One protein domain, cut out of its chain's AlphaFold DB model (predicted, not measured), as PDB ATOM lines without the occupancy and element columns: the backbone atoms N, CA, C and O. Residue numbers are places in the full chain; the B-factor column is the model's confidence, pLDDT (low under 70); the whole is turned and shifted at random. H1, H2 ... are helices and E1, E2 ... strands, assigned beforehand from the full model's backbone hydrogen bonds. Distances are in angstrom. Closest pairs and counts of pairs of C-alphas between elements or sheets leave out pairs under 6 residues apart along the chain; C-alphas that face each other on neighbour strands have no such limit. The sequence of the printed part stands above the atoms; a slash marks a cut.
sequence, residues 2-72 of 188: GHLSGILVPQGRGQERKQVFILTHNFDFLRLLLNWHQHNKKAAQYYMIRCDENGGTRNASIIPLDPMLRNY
ATOM      1  N   GLY A   2      23.270 -51.582  12.372       35.34
ATOM      2  CA  GLY A   2      22.797 -50.520  11.486       35.34
ATOM      3  C   GLY A   2      23.519 -50.565  10.146       35.34
ATOM      4  O   GLY A   2      24.748 -50.560  10.113       35.34
ATOM      5  N   HIS A   3      22.762 -50.574   9.052       47.47
ATOM      6  CA  HIS A   3      23.289 -50.179   7.753       47.47
ATOM      7  C   HIS A   3      23.609 -48.685   7.828       47.47
ATOM      8  O   HIS A   3      22.721 -47.844   7.715       47.47
ATOM      9  N   LEU A   4      24.871 -48.347   8.094       38.94
ATOM     10  CA  LEU A   4      25.339 -46.971   7.989       38.94
ATOM     11  C   LEU A   4      25.407 -46.631   6.501       38.94
ATOM     12  O   LEU A   4      26.266 -47.130   5.776       38.94
ATOM     13  N   SER A   5      24.459 -45.819   6.053       46.16
ATOM     14  CA  SER A   5      24.420 -45.256   4.711       46.16
ATOM     15  C   SER A   5      25.103 -43.892   4.756       46.16
ATOM     16  O   SER A   5      24.718 -43.012   5.530       46.16
ATOM     17  N   GLY A   6      26.173 -43.754   3.979       43.91
ATOM     18  CA  GLY A   6      26.965 -42.542   3.843       43.91
ATOM     19  C   GLY A   6      26.595 -41.793   2.567       43.91
ATOM     20  O   GLY A   6      26.522 -42.391   1.494       43.91
ATOM     21  N   ILE A   7      26.380 -40.484   2.660       50.81
ATOM     22  CA  ILE A   7      26.119 -39.624   1.499       50.81
ATOM     23  C   ILE A   7      27.308 -38.697   1.274       50.81
ATOM     24  O   ILE A   7      27.756 -38.018   2.199       50.81
ATOM     25  N   LEU A   8      27.780 -38.649   0.029       49.16
ATOM     26  CA  LEU A   8      28.795 -37.726  -0.457       49.16
ATOM     27  C   LEU A   8      28.152 -36.697  -1.389       49.16
ATOM     28  O   LEU A   8      27.764 -37.052  -2.499       49.16
ATOM     29  N   VAL A   9      28.090 -35.423  -0.996       50.19
ATOM     30  CA  VAL A   9      27.587 -34.336  -1.862       50.19
ATOM     31  C   VAL A   9      28.727 -33.376  -2.234       50.19
ATOM     32  O   VAL A   9      29.098 -32.535  -1.415       50.19
ATOM     33  N   PRO A  10      29.315 -33.444  -3.442       44.31
ATOM     34  CA  PRO A  10      30.171 -32.379  -3.955       44.31
ATOM     35  C   PRO A  10      29.371 -31.117  -4.318       44.31
ATOM     36  O   PRO A  10      28.374 -31.159  -5.042       44.31
ATOM     37  N   GLN A  11      29.857 -29.964  -3.857       46.00
ATOM     38  CA  GLN A  11      29.365 -28.632  -4.228       46.00
ATOM     39  C   GLN A  11      30.449 -27.842  -4.996       46.00
ATOM     40  O   GLN A  11      31.585 -27.745  -4.536       46.00
ATOM     41  N   GLY A  12      30.059 -27.250  -6.137       42.06
ATOM     42  CA  GLY A  12      30.606 -25.996  -6.699       42.06
ATOM     43  C   GLY A  12      31.828 -26.029  -7.645       42.06
ATOM     44  O   GLY A  12      32.846 -26.657  -7.365       42.06
ATOM     45  N   ARG A  13      31.756 -25.249  -8.745       46.69
ATOM     46  CA  ARG A  13      32.914 -24.631  -9.436       46.69
ATOM     47  C   ARG A  13      33.081 -23.212  -8.865       46.69
ATOM     48  O   ARG A  13      32.170 -22.409  -9.016       46.69
ATOM     49  N   GLY A  14      34.208 -22.928  -8.211       43.88
ATOM     50  CA  GLY A  14      34.496 -21.663  -7.511       43.88
ATOM     51  C   GLY A  14      35.165 -21.925  -6.155       43.88
ATOM     52  O   GLY A  14      34.877 -22.944  -5.538       43.88
ATOM     53  N   GLN A  15      36.097 -21.065  -5.738       45.34
ATOM     54  CA  GLN A  15      37.240 -21.344  -4.842       45.34
ATOM     55  C   GLN A  15      36.983 -21.725  -3.359       45.34
ATOM     56  O   GLN A  15      37.928 -21.760  -2.585       45.34
ATOM     57  N   GLU A  16      35.784 -22.145  -2.950       49.97
ATOM     58  CA  GLU A  16      35.583 -22.785  -1.634       49.97
ATOM     59  C   GLU A  16      34.678 -24.015  -1.764       49.97
ATOM     60  O   GLU A  16      33.453 -23.943  -1.634       49.97
ATOM     61  N   ARG A  17      35.269 -25.180  -2.047       56.66
ATOM     62  CA  ARG A  17      34.508 -26.435  -2.102       56.66
ATOM     63  C   ARG A  17      34.291 -26.967  -0.689       56.66
ATOM     64  O   ARG A  17      35.184 -27.570  -0.105       56.66
ATOM     65  N   LYS A  18      33.087 -26.773  -0.152       68.56
ATOM     66  CA  LYS A  18      32.654 -27.397   1.107       68.56
ATOM     67  C   LYS A  18      32.095 -28.789   0.797       68.56
ATOM     68  O   LYS A  18      31.054 -28.911   0.153       68.56
ATOM     69  N   GLN A  19      32.820 -29.831   1.200       73.50
ATOM     70  CA  GLN A  19      32.384 -31.225   1.104       73.50
ATOM     71  C   GLN A  19      31.630 -31.600   2.380       73.50
ATOM     72  O   GLN A  19      32.118 -31.356   3.480       73.50
ATOM     73  N   VAL A  20      30.443 -32.188   2.234       81.56
ATOM     74  CA  VAL A  20      29.634 -32.651   3.369       81.56
ATOM     75  C   VAL A  20      29.546 -34.170   3.325       81.56
ATOM     76  O   VAL A  20      29.193 -34.744   2.292       81.56
ATOM     77  N   PHE A  21      29.855 -34.794   4.461       84.56
ATOM     78  CA  PHE A  21      29.660 -36.217   4.709       84.56
ATOM     79  C   PHE A  21      28.506 -36.386   5.693       84.56
ATOM     80  O   PHE A  21      28.546 -35.837   6.793       84.56
ATOM     81  N   ILE A  22      27.484 -37.141   5.297       87.62
ATOM     82  CA  ILE A  22      26.355 -37.482   6.168       87.62
ATOM     83  C   ILE A  22      26.392 -38.983   6.405       87.62
ATOM     84  O   ILE A  22      26.384 -39.747   5.444       87.62
ATOM     85  N   LEU A  23      26.414 -39.397   7.670       89.12
ATOM     86  CA  LEU A  23      26.318 -40.793   8.080       89.12
ATOM     87  C   LEU A  23      24.983 -40.991   8.788       89.12
ATOM     88  O   LEU A  23      24.705 -40.331   9.786       89.12
ATOM     89  N   THR A  24      24.152 -41.893   8.275       89.19
ATOM     90  CA  THR A  24      22.858 -42.209   8.883       89.19
ATOM     91  C   THR A  24      22.612 -43.708   8.903       89.19
ATOM     92  O   THR A  24      22.989 -44.425   7.982       89.19
ATOM     93  N   HIS A  25      21.957 -44.180   9.958       84.19
ATOM     94  CA  HIS A  25      21.363 -45.517  10.027       84.19
ATOM     95  C   HIS A  25      19.828 -45.467   9.919       84.19
ATOM     96  O   HIS A  25      19.174 -46.506   9.935       84.19
ATOM     97  N   ASN A  26      19.255 -44.261   9.844       88.12
ATOM     98  CA  ASN A  26      17.832 -44.029   9.655       88.12
ATOM     99  C   ASN A  26      17.534 -43.974   8.150       88.12
ATOM    100  O   ASN A  26      18.035 -43.097   7.436       88.12
ATOM    101  N   PHE A  27      16.725 -44.927   7.689       88.25
ATOM    102  CA  PHE A  27      16.363 -45.074   6.286       88.25
ATOM    103  C   PHE A  27      15.411 -43.976   5.791       88.25
ATOM    104  O   PHE A  27      15.586 -43.493   4.674       88.25
ATOM    105  N   ASP A  28      14.471 -43.509   6.613       88.69
ATOM    106  CA  ASP A  28      13.577 -42.402   6.247       88.69
ATOM    107  C   ASP A  28      14.371 -41.112   6.022       88.69
ATOM    108  O   ASP A  28      14.147 -40.375   5.061       88.69
ATOM    109  N   PHE A  29      15.387 -40.872   6.854       90.38
ATOM    110  CA  PHE A  29      16.290 -39.745   6.656       90.38
ATOM    111  C   PHE A  29      17.134 -39.894   5.382       90.38
ATOM    112  O   PHE A  29      17.275 -38.938   4.617       90.38
ATOM    113  N   LEU A  30      17.644 -41.099   5.097       90.50
ATOM    114  CA  LEU A  30      18.310 -41.391   3.823       90.50
ATOM    115  C   LEU A  30      17.378 -41.108   2.633       90.50
ATOM    116  O   LEU A  30      17.816 -40.513   1.650       90.50
ATOM    117  N   ARG A  31      16.095 -41.476   2.726       89.62
ATOM    118  CA  ARG A  31      15.091 -41.218   1.684       89.62
ATOM    119  C   ARG A  31      14.885 -39.736   1.429       89.62
ATOM    120  O   ARG A  31      14.878 -39.326   0.268       89.62
ATOM    121  N   LEU A  32      14.787 -38.926   2.482       89.44
ATOM    122  CA  LEU A  32      14.700 -37.471   2.346       89.44
ATOM    123  C   LEU A  32      15.904 -36.907   1.582       89.44
ATOM    124  O   LEU A  32      15.735 -36.081   0.685       89.44
ATOM    125  N   LEU A  33      17.109 -37.397   1.879       88.19
ATOM    126  CA  LEU A  33      18.338 -36.955   1.219       88.19
ATOM    127  C   LEU A  33      18.419 -37.410  -0.246       88.19
ATOM    128  O   LEU A  33      18.778 -36.607  -1.109       88.19
ATOM    129  N   LEU A  34      18.046 -38.660  -0.540       87.31
ATOM    130  CA  LEU A  34      17.969 -39.192  -1.905       87.31
ATOM    131  C   LEU A  34      16.985 -38.383  -2.757       87.31
ATOM    132  O   LEU A  34      17.329 -37.951  -3.859       87.31
ATOM    133  N   ASN A  35      15.788 -38.125  -2.227       86.19
ATOM    134  CA  ASN A  35      14.756 -37.352  -2.912       86.19
ATOM    135  C   ASN A  35      15.220 -35.913  -3.142       86.19
ATOM    136  O   ASN A  35      15.130 -35.404  -4.259       86.19
ATOM    137  N   TRP A  36      15.767 -35.256  -2.116       84.50
ATOM    138  CA  TRP A  36      16.296 -33.898  -2.237       84.50
ATOM    139  C   TRP A  36      17.368 -33.800  -3.327       84.50
ATOM    140  O   TRP A  36      17.375 -32.862  -4.126       84.50
ATOM    141  N   HIS A  37      18.252 -34.789  -3.417       79.56
ATOM    142  CA  HIS A  37      19.304 -34.817  -4.422       79.56
ATOM    143  C   HIS A  37      18.795 -35.049  -5.850       79.56
ATOM    144  O   HIS A  37      19.225 -34.329  -6.754       79.56
ATOM    145  N   GLN A  38      17.861 -35.988  -6.048       79.00
ATOM    146  CA  GLN A  38      17.246 -36.252  -7.358       79.00
ATOM    147  C   GLN A  38      16.646 -34.977  -7.972       79.00
ATOM    148  O   GLN A  38      16.820 -34.725  -9.165       79.00
ATOM    149  N   HIS A  39      16.021 -34.128  -7.149       78.44
ATOM    150  CA  HIS A  39      15.458 -32.849  -7.588       78.44
ATOM    151  C   HIS A  39      16.527 -31.780  -7.880       78.44
ATOM    152  O   HIS A  39      16.348 -30.962  -8.779       78.44
ATOM    153  N   ASN A  40      17.654 -31.783  -7.159       74.19
ATOM    154  CA  ASN A  40      18.665 -30.722  -7.246       74.19
ATOM    155  C   ASN A  40      19.768 -30.953  -8.296       74.19
ATOM    156  O   ASN A  40      20.628 -30.086  -8.445       74.19
ATOM    157  N   LYS A  41      19.779 -32.093  -9.013       64.94
ATOM    158  CA  LYS A  41      20.746 -32.446 -10.087       64.94
ATOM    159  C   LYS A  41      22.231 -32.210  -9.744       64.94
ATOM    160  O   LYS A  41      23.067 -32.081 -10.640       64.94
ATOM    161  N   LYS A  42      22.594 -32.138  -8.460       65.88
ATOM    162  CA  LYS A  42      23.993 -31.977  -8.037       65.88
ATOM    163  C   LYS A  42      24.732 -33.294  -8.251       65.88
ATOM    164  O   LYS A  42      24.112 -34.347  -8.334       65.88
ATOM    165  N   ALA A  43      26.055 -33.284  -8.322       67.62
ATOM    166  CA  ALA A  43      26.785 -34.541  -8.196       67.62
ATOM    167  C   ALA A  43      26.643 -35.022  -6.737       67.62
ATOM    168  O   ALA A  43      26.831 -34.231  -5.820       67.62
ATOM    169  N   ALA A  44      26.239 -36.275  -6.518       76.56
ATOM    170  CA  ALA A  44      26.352 -36.958  -5.229       76.56
ATOM    171  C   ALA A  44      26.621 -38.439  -5.452       76.56
ATOM    172  O   ALA A  44      26.173 -39.012  -6.444       76.56
ATOM    173  N   GLN A  45      27.374 -39.026  -4.532       84.56
ATOM    174  CA  GLN A  45      27.654 -40.452  -4.493       84.56
ATOM    175  C   GLN A  45      27.102 -41.022  -3.191       84.56
ATOM    176  O   GLN A  45      27.177 -40.388  -2.137       84.56
ATOM    177  N   TYR A  46      26.532 -42.216  -3.279       87.94
ATOM    178  CA  TYR A  46      25.887 -42.886  -2.159       87.94
ATOM    179  C   TYR A  46      26.634 -44.160  -1.848       87.94
ATOM    180  O   TYR A  46      26.892 -44.967  -2.744       87.94
ATOM    181  N   TYR A  47      26.937 -44.344  -0.574       90.94
ATOM    182  CA  TYR A  47      27.677 -45.489  -0.091       90.94
ATOM    183  C   TYR A  47      26.968 -46.117   1.102       90.94
ATOM    184  O   TYR A  47      26.157 -45.484   1.777       90.94
ATOM    185  N   MET A  48      27.305 -47.363   1.385       89.94
ATOM    186  CA  MET A  48      26.935 -48.043   2.612       89.94
ATOM    187  C   MET A  48      28.137 -48.779   3.187       89.94
ATOM    188  O   MET A  48      29.052 -49.166   2.458       89.94
ATOM    189  N   ILE A  49      28.127 -48.974   4.501       89.50
ATOM    190  CA  ILE A  49      29.121 -49.796   5.183       89.50
ATOM    191  C   ILE A  49      28.633 -51.243   5.181       89.50
ATOM    192  O   ILE A  49      27.557 -51.539   5.707       89.50
ATOM    193  N   ARG A  50      29.432 -52.139   4.600       84.75
ATOM    194  CA  ARG A  50      29.236 -53.588   4.673       84.75
ATOM    195  C   ARG A  50      30.298 -54.192   5.581       84.75
ATOM    196  O   ARG A  50      31.487 -53.932   5.396       84.75
ATOM    197  N   CYS A  51      29.856 -54.972   6.558       81.88
ATOM    198  CA  CYS A  51      30.735 -55.721   7.443       81.88
ATOM    199  C   CYS A  51      30.736 -57.181   6.997       81.88
ATOM    200  O   CYS A  51      29.673 -57.794   6.981       81.88
ATOM    201  N   ASP A  52      31.915 -57.703   6.677       75.44
ATOM    202  CA  ASP A  52      32.127 -59.088   6.258       75.44
ATOM    203  C   ASP A  52      33.129 -59.742   7.226       75.44
ATOM    204  O   ASP A  52      34.034 -59.078   7.742       75.44
ATOM    205  N   GLU A  53      32.998 -61.045   7.469       68.50
ATOM    206  CA  GLU A  53      34.002 -61.826   8.196       68.50
ATOM    207  C   GLU A  53      34.715 -62.759   7.224       68.50
ATOM    208  O   GLU A  53      34.128 -63.701   6.704       68.50
ATOM    209  N   ASN A  54      35.998 -62.488   6.973       64.88
ATOM    210  CA  ASN A  54      36.840 -63.327   6.125       64.88
ATOM    211  C   ASN A  54      37.952 -63.923   6.991       64.88
ATOM    212  O   ASN A  54      38.767 -63.184   7.546       64.88
ATOM    213  N   GLY A  55      37.981 -65.252   7.123       62.16
ATOM    214  CA  GLY A  55      39.051 -65.961   7.838       62.16
ATOM    215  C   GLY A  55      39.181 -65.583   9.320       62.16
ATOM    216  O   GLY A  55      40.294 -65.485   9.825       62.16
ATOM    217  N   GLY A  56      38.065 -65.304  10.003       67.00
ATOM    218  CA  GLY A  56      38.050 -64.934  11.426       67.00
ATOM    219  C   GLY A  56      38.423 -63.478  11.725       67.00
ATOM    220  O   GLY A  56      38.437 -63.082  12.887       67.00
ATOM    221  N   THR A  57      38.694 -62.659  10.701       71.81
ATOM    222  CA  THR A  57      38.899 -61.214  10.864       71.81
ATOM    223  C   THR A  57      37.667 -60.454  10.386       71.81
ATOM    224  O   THR A  57      37.239 -60.587   9.235       71.81
ATOM    225  N   ARG A  58      37.104 -59.630  11.274       77.88
ATOM    226  CA  ARG A  58      35.984 -58.742  10.955       77.88
ATOM    227  C   ARG A  58      36.488 -57.536  10.172       77.88
ATOM    228  O   ARG A  58      37.222 -56.710  10.707       77.88
ATOM    229  N   ASN A  59      36.046 -57.417   8.926       83.62
ATOM    230  CA  ASN A  59      36.390 -56.320   8.032       83.62
ATOM    231  C   ASN A  59      35.158 -55.458   7.752       83.62
ATOM    232  O   ASN A  59      34.035 -55.953   7.675       83.62
ATOM    233  N   ALA A  60      35.367 -54.155   7.576       85.88
ATOM    234  CA  ALA A  60      34.330 -53.231   7.139       85.88
ATOM    235  C   ALA A  60      34.778 -52.550   5.846       85.88
ATOM    236  O   ALA A  60      35.912 -52.089   5.737       85.88
ATOM    237  N   SER A  61      33.881 -52.484   4.869       88.25
ATOM    238  CA  SER A  61      34.127 -51.852   3.576       88.25
ATOM    239  C   SER A  61      33.060 -50.807   3.280       88.25
ATOM    240  O   SER A  61      31.890 -50.972   3.628       88.25
ATOM    241  N   ILE A  62      33.475 -49.713   2.643       90.81
ATOM    242  CA  ILE A  62      32.567 -48.704   2.102       90.81
ATOM    243  C   ILE A  62      32.309 -49.088   0.650       90.81
ATOM    244  O   ILE A  62      33.213 -49.038  -0.182       90.81
ATOM    245  N   ILE A  63      31.078 -49.490   0.355       90.88
ATOM    246  CA  ILE A  63      30.651 -49.928  -0.976       90.88
ATOM    247  C   ILE A  63      29.562 -48.994  -1.509       90.88
ATOM    248  O   ILE A  63      28.932 -48.296  -0.711       90.88
ATOM    249  N   PRO A  64      29.311 -48.942  -2.830       91.81
ATOM    250  CA  PRO A  64      28.166 -48.212  -3.367       91.81
ATOM    251  C   PRO A  64      26.853 -48.647  -2.699       91.81
ATOM    252  O   PRO A  64      26.674 -49.825  -2.389       91.81
ATOM    253  N   LEU A  65      25.943 -47.696  -2.474       90.94
ATOM    254  CA  LEU A  65      24.629 -47.971  -1.889       90.94
ATOM    255  C   LEU A  65      23.863 -48.982  -2.754       90.94
ATOM    256  O   LEU A  65      23.772 -48.802  -3.971       90.94
ATOM    257  N   ASP A  66      23.290 -50.012  -2.123       91.12
ATOM    258  CA  ASP A  66      22.534 -51.046  -2.836       91.12
ATOM    259  C   ASP A  66      21.395 -50.411  -3.666       91.12
ATOM    260  O   ASP A  66      20.643 -49.575  -3.143       91.12
ATOM    261  N   PRO A  67      21.227 -50.790  -4.949       90.25
ATOM    262  CA  PRO A  67      20.167 -50.258  -5.799       90.25
ATOM    263  C   PRO A  67      18.767 -50.381  -5.192       90.25
ATOM    264  O   PRO A  67      17.931 -49.517  -5.440       90.25
ATOM    265  N   MET A  68      18.497 -51.389  -4.357       90.25
ATOM    266  CA  MET A  68      17.205 -51.524  -3.684       90.25
ATOM    267  C   MET A  68      16.961 -50.409  -2.661       90.25
ATOM    268  O   MET A  68      15.870 -49.837  -2.595       90.25
ATOM    269  N   LEU A  69      18.002 -50.029  -1.919       90.56
ATOM    270  CA  LEU A  69      17.965 -48.900  -0.986       90.56
ATOM    271  C   LEU A  69      17.910 -47.550  -1.706       90.56
ATOM    272  O   LEU A  69      17.522 -46.554  -1.107       90.56
ATOM    273  N   ARG A  70      18.249 -47.504  -2.996       87.81
ATOM    274  CA  ARG A  70      18.133 -46.299  -3.821       87.81
ATOM    275  C   ARG A  70      16.783 -46.190  -4.528       87.81
ATOM    276  O   ARG A  70      16.186 -45.118  -4.510       87.81
ATOM    277  N   ASN A  71      16.285 -47.276  -5.109       88.06
ATOM    278  CA  ASN A  71      15.220 -47.225  -6.117       88.06
ATOM    279  C   ASN A  71      13.805 -47.472  -5.571       88.06
ATOM    280  O   ASN A  71      12.847 -47.072  -6.221       88.06
ATOM    281  N   TYR A  72      13.655 -48.114  -4.409       88.19
ATOM    282  CA  TYR A  72      12.327 -48.406  -3.839       88.19
ATOM    283  C   TYR A  72      11.867 -47.320  -2.865       88.19
ATOM    284  O   TYR A  72      12.561 -46.339  -2.691       88.19
TER     285      TYR A  72
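This is residues 2 to 72 of the 188 residues of the protein "AAA_13 domain-containing protein" of Sphingomonas sp. (UniProt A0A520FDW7). Two antiparallel hairpins, E1 with E2 and E3 with E4, join edge to edge into one curled sheet, and H1 covers one face of its E1 end, running along the strands. The E3 and E4 hairpin reaches well past H1, and its tip, residues 53 to 58, sticks out free; the turn around Gly 14 makes the opposite end of the long axis, and the short H2 comes near H1 just before the printed part ends. The printed part has 71 residues, with four named strands and two named helices in the order E1, E2, H1, E3, E4, H2; the sheet's order is E2, E1, E3, E4, all antiparallel, and the class is mixed, helices and strands. It is loose, with a radius of gyration of the C-alphas of 14.2 A, and only just flat, with spans of 47 by 30 by 17 A.

In the sheet, E2 is residues 20 to 24 and E1 is residues 5 to 9, beginning at C-alpha 5 (24.420, -45.256, 4.711). E3, residues 45 to 54, is 26.8 A long, and E4, residues 57 to 64, is 22.1 A. H1, residues 27 to 40, spans 19.9 A from C-alpha 27 (16.363, -45.074, 6.286). H2, residues 67 to 71, ends at C-alpha 71 (15.220, -47.225, -6.117).

The sheet is strongly twisted, and its edge strands are E2 and E4. The inner strands E1 and E3 are antiparallel at 145 degrees, with N 6 and O 47 within hydrogen-bond range at 2.8 A. In the hairpin of E1 and E2, at 163 degrees, N 5 and O 24 are 2.8 A apart. In the hairpin of E3 and E4, at 159 degrees, N 48 and O 63 are 2.8 A apart, and N 57 and O 54 are 3.2 A apart. H1 is on the sheet at a height over the sheet of 10.1 A. It lies over E1, and only just not over E2, on which 2 of its C-alphas fall; on the local plane it stands at 20 degrees to E1. The closest C-alphas of E1 and H1 are those of Ser 5 and Leu 30, 7.3 A apart. E2, H1 and E3 form a split strand-helix-strand unit, two strands running the same way with E1 between them, and its crossover is right-handed. H2 is not on the sheet; it is close to H1 but not clearly touching, the C-alphas of Leu 34 and Arg 70 being closest at 7.4 A. In H1 and H2 every O i to N i+4 pair is within hydrogen-bond range.

The C-alphas farthest apart are those of Gly 14 and Gly 56, 47.4 A. The printed part has no cut and no long link. Its mean pLDDT is 74.6, and residues 2 to 18, 41 to 43 and 53 to 56 are under 70.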